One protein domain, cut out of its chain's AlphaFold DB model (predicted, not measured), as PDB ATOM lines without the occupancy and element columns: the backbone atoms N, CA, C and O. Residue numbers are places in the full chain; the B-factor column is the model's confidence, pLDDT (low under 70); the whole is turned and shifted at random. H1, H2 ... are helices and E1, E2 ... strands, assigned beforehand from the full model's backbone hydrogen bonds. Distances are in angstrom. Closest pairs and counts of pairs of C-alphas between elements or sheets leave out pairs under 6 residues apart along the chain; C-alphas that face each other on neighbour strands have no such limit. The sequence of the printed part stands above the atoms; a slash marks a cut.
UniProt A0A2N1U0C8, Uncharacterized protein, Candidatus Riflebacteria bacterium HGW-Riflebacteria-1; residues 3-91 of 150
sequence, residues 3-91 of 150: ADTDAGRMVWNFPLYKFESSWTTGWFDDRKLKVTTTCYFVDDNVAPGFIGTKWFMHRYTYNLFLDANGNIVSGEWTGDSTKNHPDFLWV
ATOM      1  N   ALA A   3     122.772 134.160 123.525       96.06
ATOM      2  CA  ALA A   3     123.964 134.234 124.354       96.06
ATOM      3  C   ALA A   3     124.131 135.630 124.945       96.06
ATOM      4  O   ALA A   3     123.827 136.625 124.278       96.06
ATOM      5  N   ASP A   4     124.677 135.671 126.154       95.44
ATOM      6  CA  ASP A   4     125.347 136.865 126.653       95.44
ATOM      7  C   ASP A   4     126.785 136.861 126.167       95.44
ATOM      8  O   ASP A   4     127.522 135.913 126.426       95.44
ATOM      9  N   THR A   5     127.148 137.862 125.372       91.69
ATOM     10  CA  THR A   5     128.434 137.910 124.671       91.69
ATOM     11  C   THR A   5     129.514 138.661 125.442       91.69
ATOM     12  O   THR A   5     130.655 138.667 124.982       91.69
ATOM     13  N   ASP A   6     129.171 139.301 126.563       87.19
ATOM     14  CA  ASP A   6     130.074 140.102 127.391       87.19
ATOM     15  C   ASP A   6     130.137 139.509 128.811       87.19
ATOM     16  O   ASP A   6     129.111 139.196 129.398       87.19
ATOM     17  N   ALA A   7     131.343 139.364 129.371       80.94
ATOM     18  CA  ALA A   7     131.563 138.872 130.742       80.94
ATOM     19  C   ALA A   7     131.515 140.001 131.801       80.94
ATOM     20  O   ALA A   7     132.035 139.892 132.918       80.94
ATOM     21  N   GLY A   8     131.008 141.167 131.405       86.50
ATOM     22  CA  GLY A   8     130.874 142.363 132.210       86.50
ATOM     23  C   GLY A   8     129.690 142.308 133.174       86.50
ATOM     24  O   GLY A   8     129.065 141.290 133.426       86.50
ATOM     25  N   ARG A   9     129.376 143.458 133.779       88.75
ATOM     26  CA  ARG A   9     128.280 143.550 134.766       88.75
ATOM     27  C   ARG A   9     126.894 143.667 134.140       88.75
ATOM     28  O   ARG A   9     125.899 143.553 134.852       88.75
ATOM     29  N   MET A  10     126.838 144.042 132.869       92.00
ATOM     30  CA  MET A  10     125.591 144.250 132.146       92.00
ATOM     31  C   MET A  10     125.243 142.958 131.435       92.00
ATOM     32  O   MET A  10     126.117 142.368 130.817       92.00
ATOM     33  N   VAL A  11     123.973 142.572 131.506       91.69
ATOM     34  CA  VAL A  11     123.480 141.403 130.786       91.69
ATOM     35  C   VAL A  11     123.032 141.843 129.403       91.69
ATOM     36  O   VAL A  11     122.109 142.655 129.286       91.69
ATOM     37  N   TRP A  12     123.647 141.283 128.369       92.25
ATOM     38  CA  TRP A  12     123.221 141.466 126.987       92.25
ATOM     39  C   TRP A  12     122.699 140.143 126.434       92.25
ATOM     40  O   TRP A  12     123.184 139.082 126.788       92.25
ATOM     41  N   ASN A  13     121.662 140.162 125.599       94.12
ATOM     42  CA  ASN A  13     121.102 138.933 125.032       94.12
ATOM     43  C   ASN A  13     121.054 139.060 123.520       94.12
ATOM     44  O   ASN A  13     120.194 139.753 122.984       94.12
ATOM     45  N   PHE A  14     121.954 138.355 122.838       95.81
ATOM     46  CA  PHE A  14     122.024 138.376 121.386       95.81
ATOM     47  C   PHE A  14     121.659 137.016 120.789       95.81
ATOM     48  O   PHE A  14     122.174 135.980 121.231       95.81
ATOM     49  N   PRO A  15     120.801 136.978 119.754       96.25
ATOM     50  CA  PRO A  15     120.559 135.759 119.000       96.25
ATOM     51  C   PRO A  15     121.822 135.297 118.269       96.25
ATOM     52  O   PRO A  15     122.320 135.979 117.376       96.25
ATOM     53  N   LEU A  16     122.307 134.102 118.607       96.44
ATOM     54  CA  LEU A  16     123.316 133.367 117.849       96.44
ATOM     55  C   LEU A  16     122.615 132.568 116.743       96.44
ATOM     56  O   LEU A  16     121.857 131.634 117.037       96.44
ATOM     57  N   TYR A  17     122.894 132.906 115.484       94.88
ATOM     58  CA  TYR A  17     122.272 132.253 114.323       94.88
ATOM     59  C   TYR A  17     123.222 131.325 113.557       94.88
ATOM     60  O   TYR A  17     122.767 130.479 112.788       94.88
ATOM     61  N   LYS A  18     124.537 131.464 113.752       96.06
ATOM     62  CA  LYS A  18     125.551 130.629 113.101       96.06
ATOM     63  C   LYS A  18     126.804 130.551 113.966       96.06
ATOM     64  O   LYS A  18     127.176 131.525 114.616       96.06
ATOM     65  N   PHE A  19     127.492 129.418 113.921       97.44
ATOM     66  CA  PHE A  19     128.871 129.314 114.378       97.44
ATOM     67  C   PHE A  19     129.684 128.429 113.433       97.44
ATOM     68  O   PHE A  19     129.147 127.547 112.766       97.44
ATOM     69  N   GLU A  20     130.986 128.669 113.386       98.38
ATOM     70  CA  GLU A  20     131.958 127.862 112.655       98.38
ATOM     71  C   GLU A  20     133.093 127.515 113.606       98.38
ATOM     72  O   GLU A  20     133.579 128.387 114.322       98.38
ATOM     73  N   SER A  21     133.515 126.252 113.633       98.00
ATOM     74  CA  SER A  21     134.622 125.815 114.483       98.00
ATOM     75  C   SER A  21     135.693 125.125 113.661       98.00
ATOM     76  O   SER A  21     135.402 124.349 112.755       98.00
ATOM     77  N   SER A  22     136.941 125.399 114.016       97.94
ATOM     78  CA  SER A  22     138.115 124.692 113.523       97.94
ATOM     79  C   SER A  22     138.974 124.286 114.709       97.94
ATOM     80  O   SER A  22     138.973 124.955 115.746       97.94
ATOM     81  N   TRP A  23     139.695 123.181 114.574       96.81
ATOM     82  CA  TRP A  23     140.580 122.705 115.623       96.81
ATOM     83  C   TRP A  23     141.809 122.019 115.051       96.81
ATOM     84  O   TRP A  23     141.810 121.515 113.930       96.81
ATOM     85  N   THR A  24     142.865 122.004 115.855       94.81
ATOM     86  CA  THR A  24     144.106 121.281 115.568       94.81
ATOM     87  C   THR A  24     144.550 120.513 116.806       94.81
ATOM     88  O   THR A  24     144.273 120.933 117.931       94.81
ATOM     89  N   THR A  25     145.245 119.398 116.605       91.12
ATOM     90  CA  THR A  25     145.990 118.696 117.656       91.12
ATOM     91  C   THR A  25     147.462 119.106 117.625       91.12
ATOM     92  O   THR A  25     147.970 119.614 116.620       91.12
ATOM     93  N   GLY A  26     148.161 118.930 118.747       75.69
ATOM     94  CA  GLY A  26     149.609 119.107 118.798       75.69
ATOM     95  C   GLY A  26     150.347 117.857 118.319       75.69
ATOM     96  O   GLY A  26     149.836 116.750 118.433       75.69
ATOM     97  N   TRP A  27     151.592 118.010 117.859       69.06
ATOM     98  CA  TRP A  27     152.451 116.868 117.495       69.06
ATOM     99  C   TRP A  27     152.752 115.921 118.668       69.06
ATOM    100  O   TRP A  27     153.077 114.761 118.446       69.06
ATOM    101  N   PHE A  28     152.659 116.418 119.903       78.25
ATOM    102  CA  PHE A  28     152.998 115.684 121.128       78.25
ATOM    103  C   PHE A  28     151.806 115.492 122.074       78.25
ATOM    104  O   PHE A  28     151.978 114.939 123.154       78.25
ATOM    105  N   ASP A  29     150.625 115.983 121.695       85.12
ATOM    106  CA  ASP A  29     149.415 115.912 122.515       85.12
ATOM    107  C   ASP A  29     148.196 115.831 121.593       85.12
ATOM    108  O   ASP A  29     147.647 116.839 121.135       85.12
ATOM    109  N   ASP A  30     147.831 114.596 121.265       89.00
ATOM    110  CA  ASP A  30     146.639 114.244 120.499       89.00
ATOM    111  C   ASP A  30     145.363 114.281 121.355       89.00
ATOM    112  O   ASP A  30     144.257 114.285 120.815       89.00
ATOM    113  N   ARG A  31     145.506 114.393 122.682       93.12
ATOM    114  CA  ARG A  31     144.405 114.510 123.646       93.12
ATOM    115  C   ARG A  31     144.044 115.956 123.969       93.12
ATOM    116  O   ARG A  31     143.194 116.192 124.825       93.12
ATOM    117  N   LYS A  32     144.642 116.922 123.272       96.00
ATOM    118  CA  LYS A  32     144.330 118.345 123.394       96.00
ATOM    119  C   LYS A  32     143.953 118.938 122.043       96.00
ATOM    120  O   LYS A  32     144.791 119.086 121.152       96.00
ATOM    121  N   LEU A  33     142.693 119.348 121.913       96.94
ATOM    122  CA  LEU A  33     142.202 120.096 120.760       96.94
ATOM    123  C   LEU A  33     142.361 121.588 121.023       96.94
ATOM    124  O   LEU A  33     141.782 122.109 121.973       96.94
ATOM    125  N   LYS A  34     143.103 122.287 120.166       96.94
ATOM    126  CA  LYS A  34     143.169 123.753 120.149       96.94
ATOM    127  C   LYS A  34     142.075 124.267 119.230       96.94
ATOM    128  O   LYS A  34     142.209 124.150 118.011       96.94
ATOM    129  N   VAL A  35     141.000 124.790 119.805       98.00
ATOM    130  CA  VAL A  35     139.776 125.150 119.088       98.00
ATOM    131  C   VAL A  35     139.701 126.656 118.873       98.00
ATOM    132  O   VAL A  35     140.007 127.454 119.759       98.00
ATOM    133  N   THR A  36     139.273 127.046 117.677       98.44
ATOM    134  CA  THR A  36     138.809 128.397 117.366       98.44
ATOM    135  C   THR A  36     137.377 128.307 116.865       98.44
ATOM    136  O   THR A  36     137.121 127.651 115.853       98.44
ATOM    137  N   THR A  37     136.464 128.992 117.549       98.12
ATOM    138  CA  THR A  37     135.056 129.099 117.160       98.12
ATOM    139  C   THR A  37     134.722 130.545 116.833       98.12
ATOM    140  O   THR A  37     134.926 131.433 117.657       98.12
ATOM    141  N   THR A  38     134.184 130.783 115.644       98.31
ATOM    142  CA  THR A  38     133.599 132.067 115.255       98.31
ATOM    143  C   THR A  38     132.088 131.971 115.388       98.31
ATOM    144  O   THR A  38     131.456 131.144 114.733       98.31
ATOM    145  N   CYS A  39     131.513 132.818 116.229       97.56
ATOM    146  CA  CYS A  39     130.085 132.921 116.491       97.56
ATOM    147  C   CYS A  39     129.520 134.169 115.810       97.56
ATOM    148  O   CYS A  39     130.116 135.239 115.914       97.56
ATOM    149  N   TYR A  40     128.371 134.037 115.148       97.50
ATOM    150  CA  TYR A  40     127.682 135.116 114.444       97.50
ATOM    151  C   TYR A  40     126.361 135.436 115.143       97.50
ATOM    152  O   TYR A  40     125.510 134.555 115.331       97.50
ATOM    153  N   PHE A  41     126.200 136.706 115.495       97.19
ATOM    154  CA  PHE A  41     125.096 137.230 116.284       97.19
ATOM    155  C   PHE A  41     124.292 138.260 115.500       97.19
ATOM    156  O   PHE A  41     124.827 138.916 114.605       97.19
ATOM    157  N   VAL A  42     123.017 138.406 115.846       96.56
ATOM    158  CA  VAL A  42     122.140 139.458 115.314       96.56
ATOM    159  C   VAL A  42     122.136 140.653 116.263       96.56
ATOM    160  O   VAL A  42     122.079 140.469 117.475       96.56
ATOM    161  N   ASP A  43     122.186 141.859 115.700       93.50
ATOM    162  CA  ASP A  43     122.092 143.130 116.423       93.50
ATOM    163  C   ASP A  43     120.755 143.807 116.097       93.50
ATOM    164  O   ASP A  43     120.438 144.033 114.925       93.50
ATOM    165  N   ASP A  44     119.975 144.115 117.130       87.62
ATOM    166  CA  ASP A  44     118.667 144.766 117.034       87.62
ATOM    167  C   ASP A  44     118.760 146.298 116.983       87.62
ATOM    168  O   ASP A  44     117.761 146.973 116.728       87.62
ATOM    169  N   ASN A  45     119.960 146.866 117.140       91.94
ATOM    170  CA  ASN A  45     120.216 148.295 117.019       91.94
ATOM    171  C   ASN A  45     120.220 148.738 115.542       91.94
ATOM    172  O   ASN A  45     121.262 149.064 114.947       91.94
ATOM    173  N   VAL A  46     119.031 148.711 114.940       91.81
ATOM    174  CA  VAL A  46     118.728 149.089 113.558       91.81
ATOM    175  C   VAL A  46     117.666 150.191 113.521       91.81
ATOM    176  O   VAL A  46     116.843 150.325 114.422       91.81
ATOM    177  N   ALA A  47     117.677 151.013 112.468       93.25
ATOM    178  CA  ALA A  47     116.644 152.032 112.276       93.25
ATOM    179  C   ALA A  47     115.282 151.386 111.931       93.25
ATOM    180  O   ALA A  47     115.275 150.326 111.306       93.25
ATOM    181  N   PRO A  48     114.134 152.040 112.208       87.69
ATOM    182  CA  PRO A  48     112.804 151.466 111.946       87.69
ATOM    183  C   PRO A  48     112.543 151.043 110.492       87.69
ATOM    184  O   PRO A  48     111.736 150.158 110.242       87.69
ATOM    185  N   GLY A  49     113.215 151.674 109.523       89.38
ATOM    186  CA  GLY A  49     113.107 151.339 108.099       89.38
ATOM    187  C   GLY A  49     114.141 150.325 107.597       89.38
ATOM    188  O   GLY A  49     114.261 150.137 106.388       89.38
ATOM    189  N   PHE A  50     114.947 149.728 108.479       91.69
ATOM    190  CA  PHE A  50     115.965 148.763 108.079       91.69
ATOM    191  C   PHE A  50     115.322 147.437 107.664       91.69
ATOM    192  O   PHE A  50     114.596 146.816 108.433       91.69
ATOM    193  N   ILE A  51     115.636 146.988 106.449       89.12
ATOM    194  CA  ILE A  51     115.205 145.697 105.916       89.12
ATOM    195  C   ILE A  51     116.433 144.796 105.795       89.12
ATOM    196  O   ILE A  51     117.374 145.119 105.068       89.12
ATOM    197  N   GLY A  52     116.419 143.663 106.494       89.69
ATOM    198  CA  GLY A  52     117.496 142.673 106.490       89.69
ATOM    199  C   GLY A  52     117.967 142.313 107.897       89.69
ATOM    200  O   GLY A  52     117.257 142.528 108.876       89.69
ATOM    201  N   THR A  53     119.187 141.782 107.995       91.44
ATOM    202  CA  THR A  53     119.801 141.372 109.266       91.44
ATOM    203  C   THR A  53     121.101 142.139 109.474       91.44
ATOM    204  O   THR A  53     122.062 141.949 108.725       91.44
ATOM    205  N   LYS A  54     121.153 142.986 110.504       96.06
ATOM    206  CA  LYS A  54     122.417 143.523 111.010       96.06
ATOM    207  C   LYS A  54     123.046 142.467 111.912       96.06
ATOM    208  O   LYS A  54     122.364 141.859 112.734       96.06
ATOM    209  N   TRP A  55     124.333 142.216 111.725       96.88
ATOM    210  CA  TRP A  55     125.033 141.153 112.432       96.88
ATOM    211  C   TRP A  55     126.443 141.581 112.825       96.88
ATOM    212  O   TRP A  55     127.030 142.487 112.232       96.88
ATOM    213  N   PHE A  56     126.984 140.894 113.823       96.69
ATOM    214  CA  PHE A  56     128.372 140.994 114.255       96.69
ATOM    215  C   PHE A  56     128.896 139.600 114.603       96.69
ATOM    216  O   PHE A  56     128.145 138.622 114.620       96.69
ATOM    217  N   MET A  57     130.201 139.484 114.836       97.00
ATOM    218  CA  MET A  57     130.809 138.211 115.202       97.00
ATOM    219  C   MET A  57     131.806 138.354 116.343       97.00
ATOM    220  O   MET A  57     132.495 139.368 116.461       97.00
ATOM    221  N   HIS A  58     131.940 137.279 117.113       96.38
ATOM    222  CA  HIS A  58     133.027 137.092 118.063       96.38
ATOM    223  C   HIS A  58     133.783 135.813 117.743       96.38
ATOM    224  O   HIS A  58     133.207 134.814 117.312       96.38
ATOM    225  N   ARG A  59     135.095 135.852 117.964       97.69
ATOM    226  CA  ARG A  59     135.974 134.702 117.802       97.69
ATOM    227  C   ARG A  59     136.493 134.289 119.166       97.69
ATOM    228  O   ARG A  59     137.152 135.082 119.832       97.69
ATOM    229  N   TYR A  60     136.222 133.045 119.533       97.56
ATOM    230  CA  TYR A  60     136.609 132.466 120.806       97.56
ATOM    231  C   TYR A  60     137.667 131.384 120.620       97.56
ATOM    232  O   TYR A  60     137.593 130.581 119.685       97.56
ATOM    233  N   THR A  61     138.643 131.356 121.522       98.25
ATOM    234  CA  THR A  61     139.728 130.371 121.527       98.25
ATOM    235  C   THR A  61     139.767 129.615 122.840       98.25
ATOM    236  O   THR A  61     139.798 130.210 123.917       98.25
ATOM    237  N   TYR A  62     139.820 128.292 122.768       97.81
ATOM    238  CA  TYR A  62     139.828 127.422 123.941       97.81
ATOM    239  C   TYR A  62     140.489 126.090 123.616       97.81
ATOM    240  O   TYR A  62     140.595 125.698 122.452       97.81
ATOM    241  N   ASN A  63     140.938 125.391 124.652       97.75
ATOM    242  CA  ASN A  63     141.361 124.010 124.517       97.75
ATOM    243  C   ASN A  63     140.261 123.079 125.012       97.75
ATOM    244  O   ASN A  63     139.614 123.374 126.015       97.75
ATOM    245  N   LEU A  64     140.092 121.945 124.339       98.06
ATOM    246  CA  LEU A  64     139.317 120.812 124.837       98.06
ATOM    247  C   LEU A  64     140.268 119.658 125.130       98.06
ATOM    248  O   LEU A  64     141.151 119.363 124.322       98.06
ATOM    249  N   PHE A  65     140.079 119.014 126.274       97.25
ATOM    250  CA  PHE A  65     140.872 117.866 126.695       97.25
ATOM    251  C   PHE A  65     140.065 116.588 126.531       97.25
ATOM    252  O   PHE A  65     138.877 116.550 126.869       97.25
ATOM    253  N   LEU A  66     140.720 115.557 126.007       97.06
ATOM    254  CA  LEU A  66     140.102 114.296 125.642       97.06
ATOM    255  C   LEU A  66     140.527 113.165 126.585       97.06
ATOM    256  O   LEU A  66     141.667 113.120 127.053       97.06
ATOM    257  N   ASP A  67     139.620 112.223 126.832       95.88
ATOM    258  CA  ASP A  67     139.966 110.944 127.449       95.88
ATOM    259  C   ASP A  67     140.704 110.009 126.466       95.88
ATOM    260  O   ASP A  67     140.970 110.343 125.308       95.88
ATOM    261  N   ALA A  68     141.043 108.800 126.922       94.69
ATOM    262  CA  ALA A  68     141.717 107.800 126.089       94.69
ATOM    263  C   ALA A  68     140.873 107.297 124.899       94.69
ATOM    264  O   ALA A  68     141.436 106.718 123.974       94.69
ATOM    265  N   ASN A  69     139.556 107.516 124.918       95.44
ATOM    266  CA  ASN A  69     138.627 107.142 123.853       95.44
ATOM    267  C   ASN A  69     138.337 108.312 122.894       95.44
ATOM    268  O   ASN A  69     137.577 108.141 121.943       95.44
ATOM    269  N   GLY A  70     138.922 109.492 123.130       93.44
ATOM    270  CA  GLY A  70     138.692 110.693 122.329       93.44
ATOM    271  C   GLY A  70     137.451 111.500 122.730       93.44
ATOM    272  O   GLY A  70     137.078 112.419 122.002       93.44
ATOM    273  N   ASN A  71     136.807 111.201 123.863       96.88
ATOM    274  CA  ASN A  71     135.674 111.990 124.351       96.88
ATOM    275  C   ASN A  71     136.159 113.263 125.041       96.88
ATOM    276  O   ASN A  71     137.114 113.220 125.812       96.88
ATOM    277  N   ILE A  72     135.454 114.374 124.835       97.25
ATOM    278  CA  ILE A  72     135.726 115.633 125.539       97.25
ATOM    279  C   ILE A  72     135.358 115.475 127.018       97.25
ATOM    280  O   ILE A  72     134.210 115.175 127.340       97.25
ATOM    281  N   VAL A  73     136.318 115.715 127.912       97.81
ATOM    282  CA  VAL A  73     136.126 115.616 129.372       97.81
ATOM    283  C   VAL A  73     136.254 116.947 130.101       97.81
ATOM    284  O   VAL A  73     135.733 117.097 131.203       97.81
ATOM    285  N   SER A  74     136.934 117.924 129.506       97.81
ATOM    286  CA  SER A  74     137.039 119.275 130.051       97.81
ATOM    287  C   SER A  74     137.476 120.266 128.976       97.81
ATOM    288  O   SER A  74     137.799 119.892 127.845       97.81
ATOM    289  N   GLY A  75     137.496 121.546 129.337       97.00
ATOM    290  CA  GLY A  75     138.042 122.594 128.494       97.00
ATOM    291  C   GLY A  75     138.547 123.776 129.306       97.00
ATOM    292  O   GLY A  75     138.253 123.909 130.493       97.00
ATOM    293  N   GLU A  76     139.327 124.625 128.651       97.50
ATOM    294  CA  GLU A  76     139.856 125.863 129.216       97.50
ATOM    295  C   GLU A  76     139.819 126.970 128.163       97.50
ATOM    296  O   GLU A  76     140.214 126.762 127.013       97.50
ATOM    297  N   TRP A  77     139.378 128.165 128.547       97.56
ATOM    298  CA  TRP A  77     139.525 129.342 127.698       97.56
ATOM    299  C   TRP A  77     141.001 129.698 127.508       97.56
ATOM    300  O   TRP A  77     141.839 129.461 128.375       97.56
ATOM    301  N   THR A  78     141.330 130.297 126.365       97.44
ATOM    302  CA  THR A  78     142.702 130.703 126.031       97.44
ATOM    303  C   THR A  78     142.732 132.091 125.408       97.44
ATOM    304  O   THR A  78     141.720 132.572 124.902       97.44
ATOM    305  N   GLY A  79     143.903 132.732 125.434       96.44
ATOM    306  CA  GLY A  79     144.087 134.064 124.859       96.44
ATOM    307  C   GLY A  79     143.129 135.088 125.468       96.44
ATOM    308  O   GLY A  79     142.838 135.046 126.667       96.44
ATOM    309  N   ASP A  80     142.600 135.973 124.626       95.31
ATOM    310  CA  ASP A  80     141.635 136.997 125.042       95.31
ATOM    311  C   ASP A  80     140.320 136.389 125.545       95.31
ATOM    312  O   ASP A  80     139.655 136.968 126.405       95.31
ATOM    313  N   SER A  81     139.981 135.177 125.096       96.69
ATOM    314  CA  SER A  81     138.781 134.476 125.552       96.69
ATOM    315  C   SER A  81     138.844 134.035 127.006       96.69
ATOM    316  O   SER A  81     137.830 133.611 127.525       96.69
ATOM    317  N   THR A  82     139.980 134.162 127.699       96.00
ATOM    318  CA  THR A  82     140.031 133.991 129.168       96.00
ATOM    319  C   THR A  82     139.280 135.080 129.931       96.00
ATOM    320  O   THR A  82     138.961 134.892 131.100       96.00
ATOM    321  N   LYS A  83     139.033 136.225 129.286       94.31
ATOM    322  CA  LYS A  83     138.313 137.373 129.853       94.31
ATOM    323  C   LYS A  83     137.081 137.754 129.044       94.31
ATOM    324  O   LYS A  83     136.183 138.379 129.586       94.31
ATOM    325  N   ASN A  84     137.084 137.449 127.749       93.12
ATOM    326  CA  ASN A  84     136.018 137.793 126.822       93.12
ATOM    327  C   ASN A  84     135.440 136.518 126.203       93.12
ATOM    328  O   ASN A  84     135.841 136.087 125.116       93.12
ATOM    329  N   HIS A  85     134.538 135.893 126.946       94.44
ATOM    330  CA  HIS A  85     133.792 134.710 126.549       94.44
ATOM    331  C   HIS A  85     132.319 134.894 126.922       94.44
ATOM    332  O   HIS A  85     132.025 135.728 127.777       94.44
ATOM    333  N   PRO A  86     131.395 134.119 126.332       94.38
ATOM    334  CA  PRO A  86     130.005 134.174 126.745       94.38
ATOM    335  C   PRO A  86     129.842 133.734 128.200       94.38
ATOM    336  O   PRO A  86     130.472 132.752 128.609       94.38
ATOM    337  N   ASP A  87     128.986 134.417 128.954       93.69
ATOM    338  CA  ASP A  87     128.677 134.036 130.338       93.69
ATOM    339  C   ASP A  87     127.673 132.882 130.386       93.69
ATOM    340  O   ASP A  87     127.842 131.915 131.133       93.69
ATOM    341  N   PHE A  88     126.639 132.942 129.547       93.50
ATOM    342  CA  PHE A  88     125.657 131.874 129.426       93.50
ATOM    343  C   PHE A  88     125.059 131.805 128.023       93.50
ATOM    344  O   PHE A  88     125.049 132.769 127.255       93.50
ATOM    345  N   LEU A  89     124.538 130.621 127.704       94.88
ATOM    346  CA  LEU A  89     123.779 130.360 126.493       94.88
ATOM    347  C   LEU A  89     122.472 129.683 126.880       94.88
ATOM    348  O   LEU A  89     122.443 128.805 127.742       94.88
ATOM    349  N   TRP A  90     121.390 130.070 126.218       95.25
ATOM    350  CA  TRP A  90     120.079 129.485 126.445       95.25
ATOM    351  C   TRP A  90     119.297 129.349 125.143       95.25
ATOM    352  O   TRP A  90     119.601 129.963 124.115       95.25
ATOM    353  N   VAL A  91     118.304 128.466 125.161       94.69
ATOM    354  CA  VAL A  91     117.459 128.178 124.005       94.69
ATOM    355  C   VAL A  91     116.007 128.289 124.456       94.69
ATOM    356  O   VAL A  91     115.619 127.541 125.354       94.69
TER     357      VAL A  91
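Overview. This is residues 3 to 91 of the 150 residues of an uncharacterized protein of Candidatus Riflebacteria bacterium HGW-Riflebacteria-1 (UniProt A0A2N1U0C8). A long, twisted sheet has E1, E2 and E3 side by side, with short E4 beside E3 at one edge; small helix H1 packs on E3, and loop residues 47 to 52 stick out. The printed part has 89 residues, mostly strand, with E1, E2, E3, E4, H1 in chain order; the strands form an antiparallel meander, each the neighbour of the one before. It is loose, radius of gyration of the C-alphas 16.0 A, spanning 55 by 28 by 24 A.

Arrangement. E1, residues 14 to 26, bends by 73 degrees at residue 17. It forms a hairpin with E2, residues 29 to 42; N 22 and O 36, 2.9 A apart, are within hydrogen-bond range. E2 forms another with E3, residues 55 to 66 (N 37 and O 60, 2.9 A), and E3 with E4, residues 72 to 77 (N 63 and O 76, 2.8 A). H1, residues 79 to 82, is on the sheet, height 6.3 A; its closest C-alphas to E3 are Ser 81 and Tyr 60, 5.6 A. H1 is too short for an O i to N i+4 pair; its one O i to N i+3 pair is within range.

Along the chain. E1 begins at C-alpha 14 (122.024, 138.376, 121.386) and measures 33.7 A, E2 36.7 A, E3 33.5 A. H1 ends at C-alpha 82 (140.031, 133.991, 129.168).

Size, cuts and confidence. The farthest C-alphas, Gly 49 and Ala 68, are 55.1 A apart. The printed part has no cut; the E2 to E3 link is long. Residue 27 is under 70 in pLDDT.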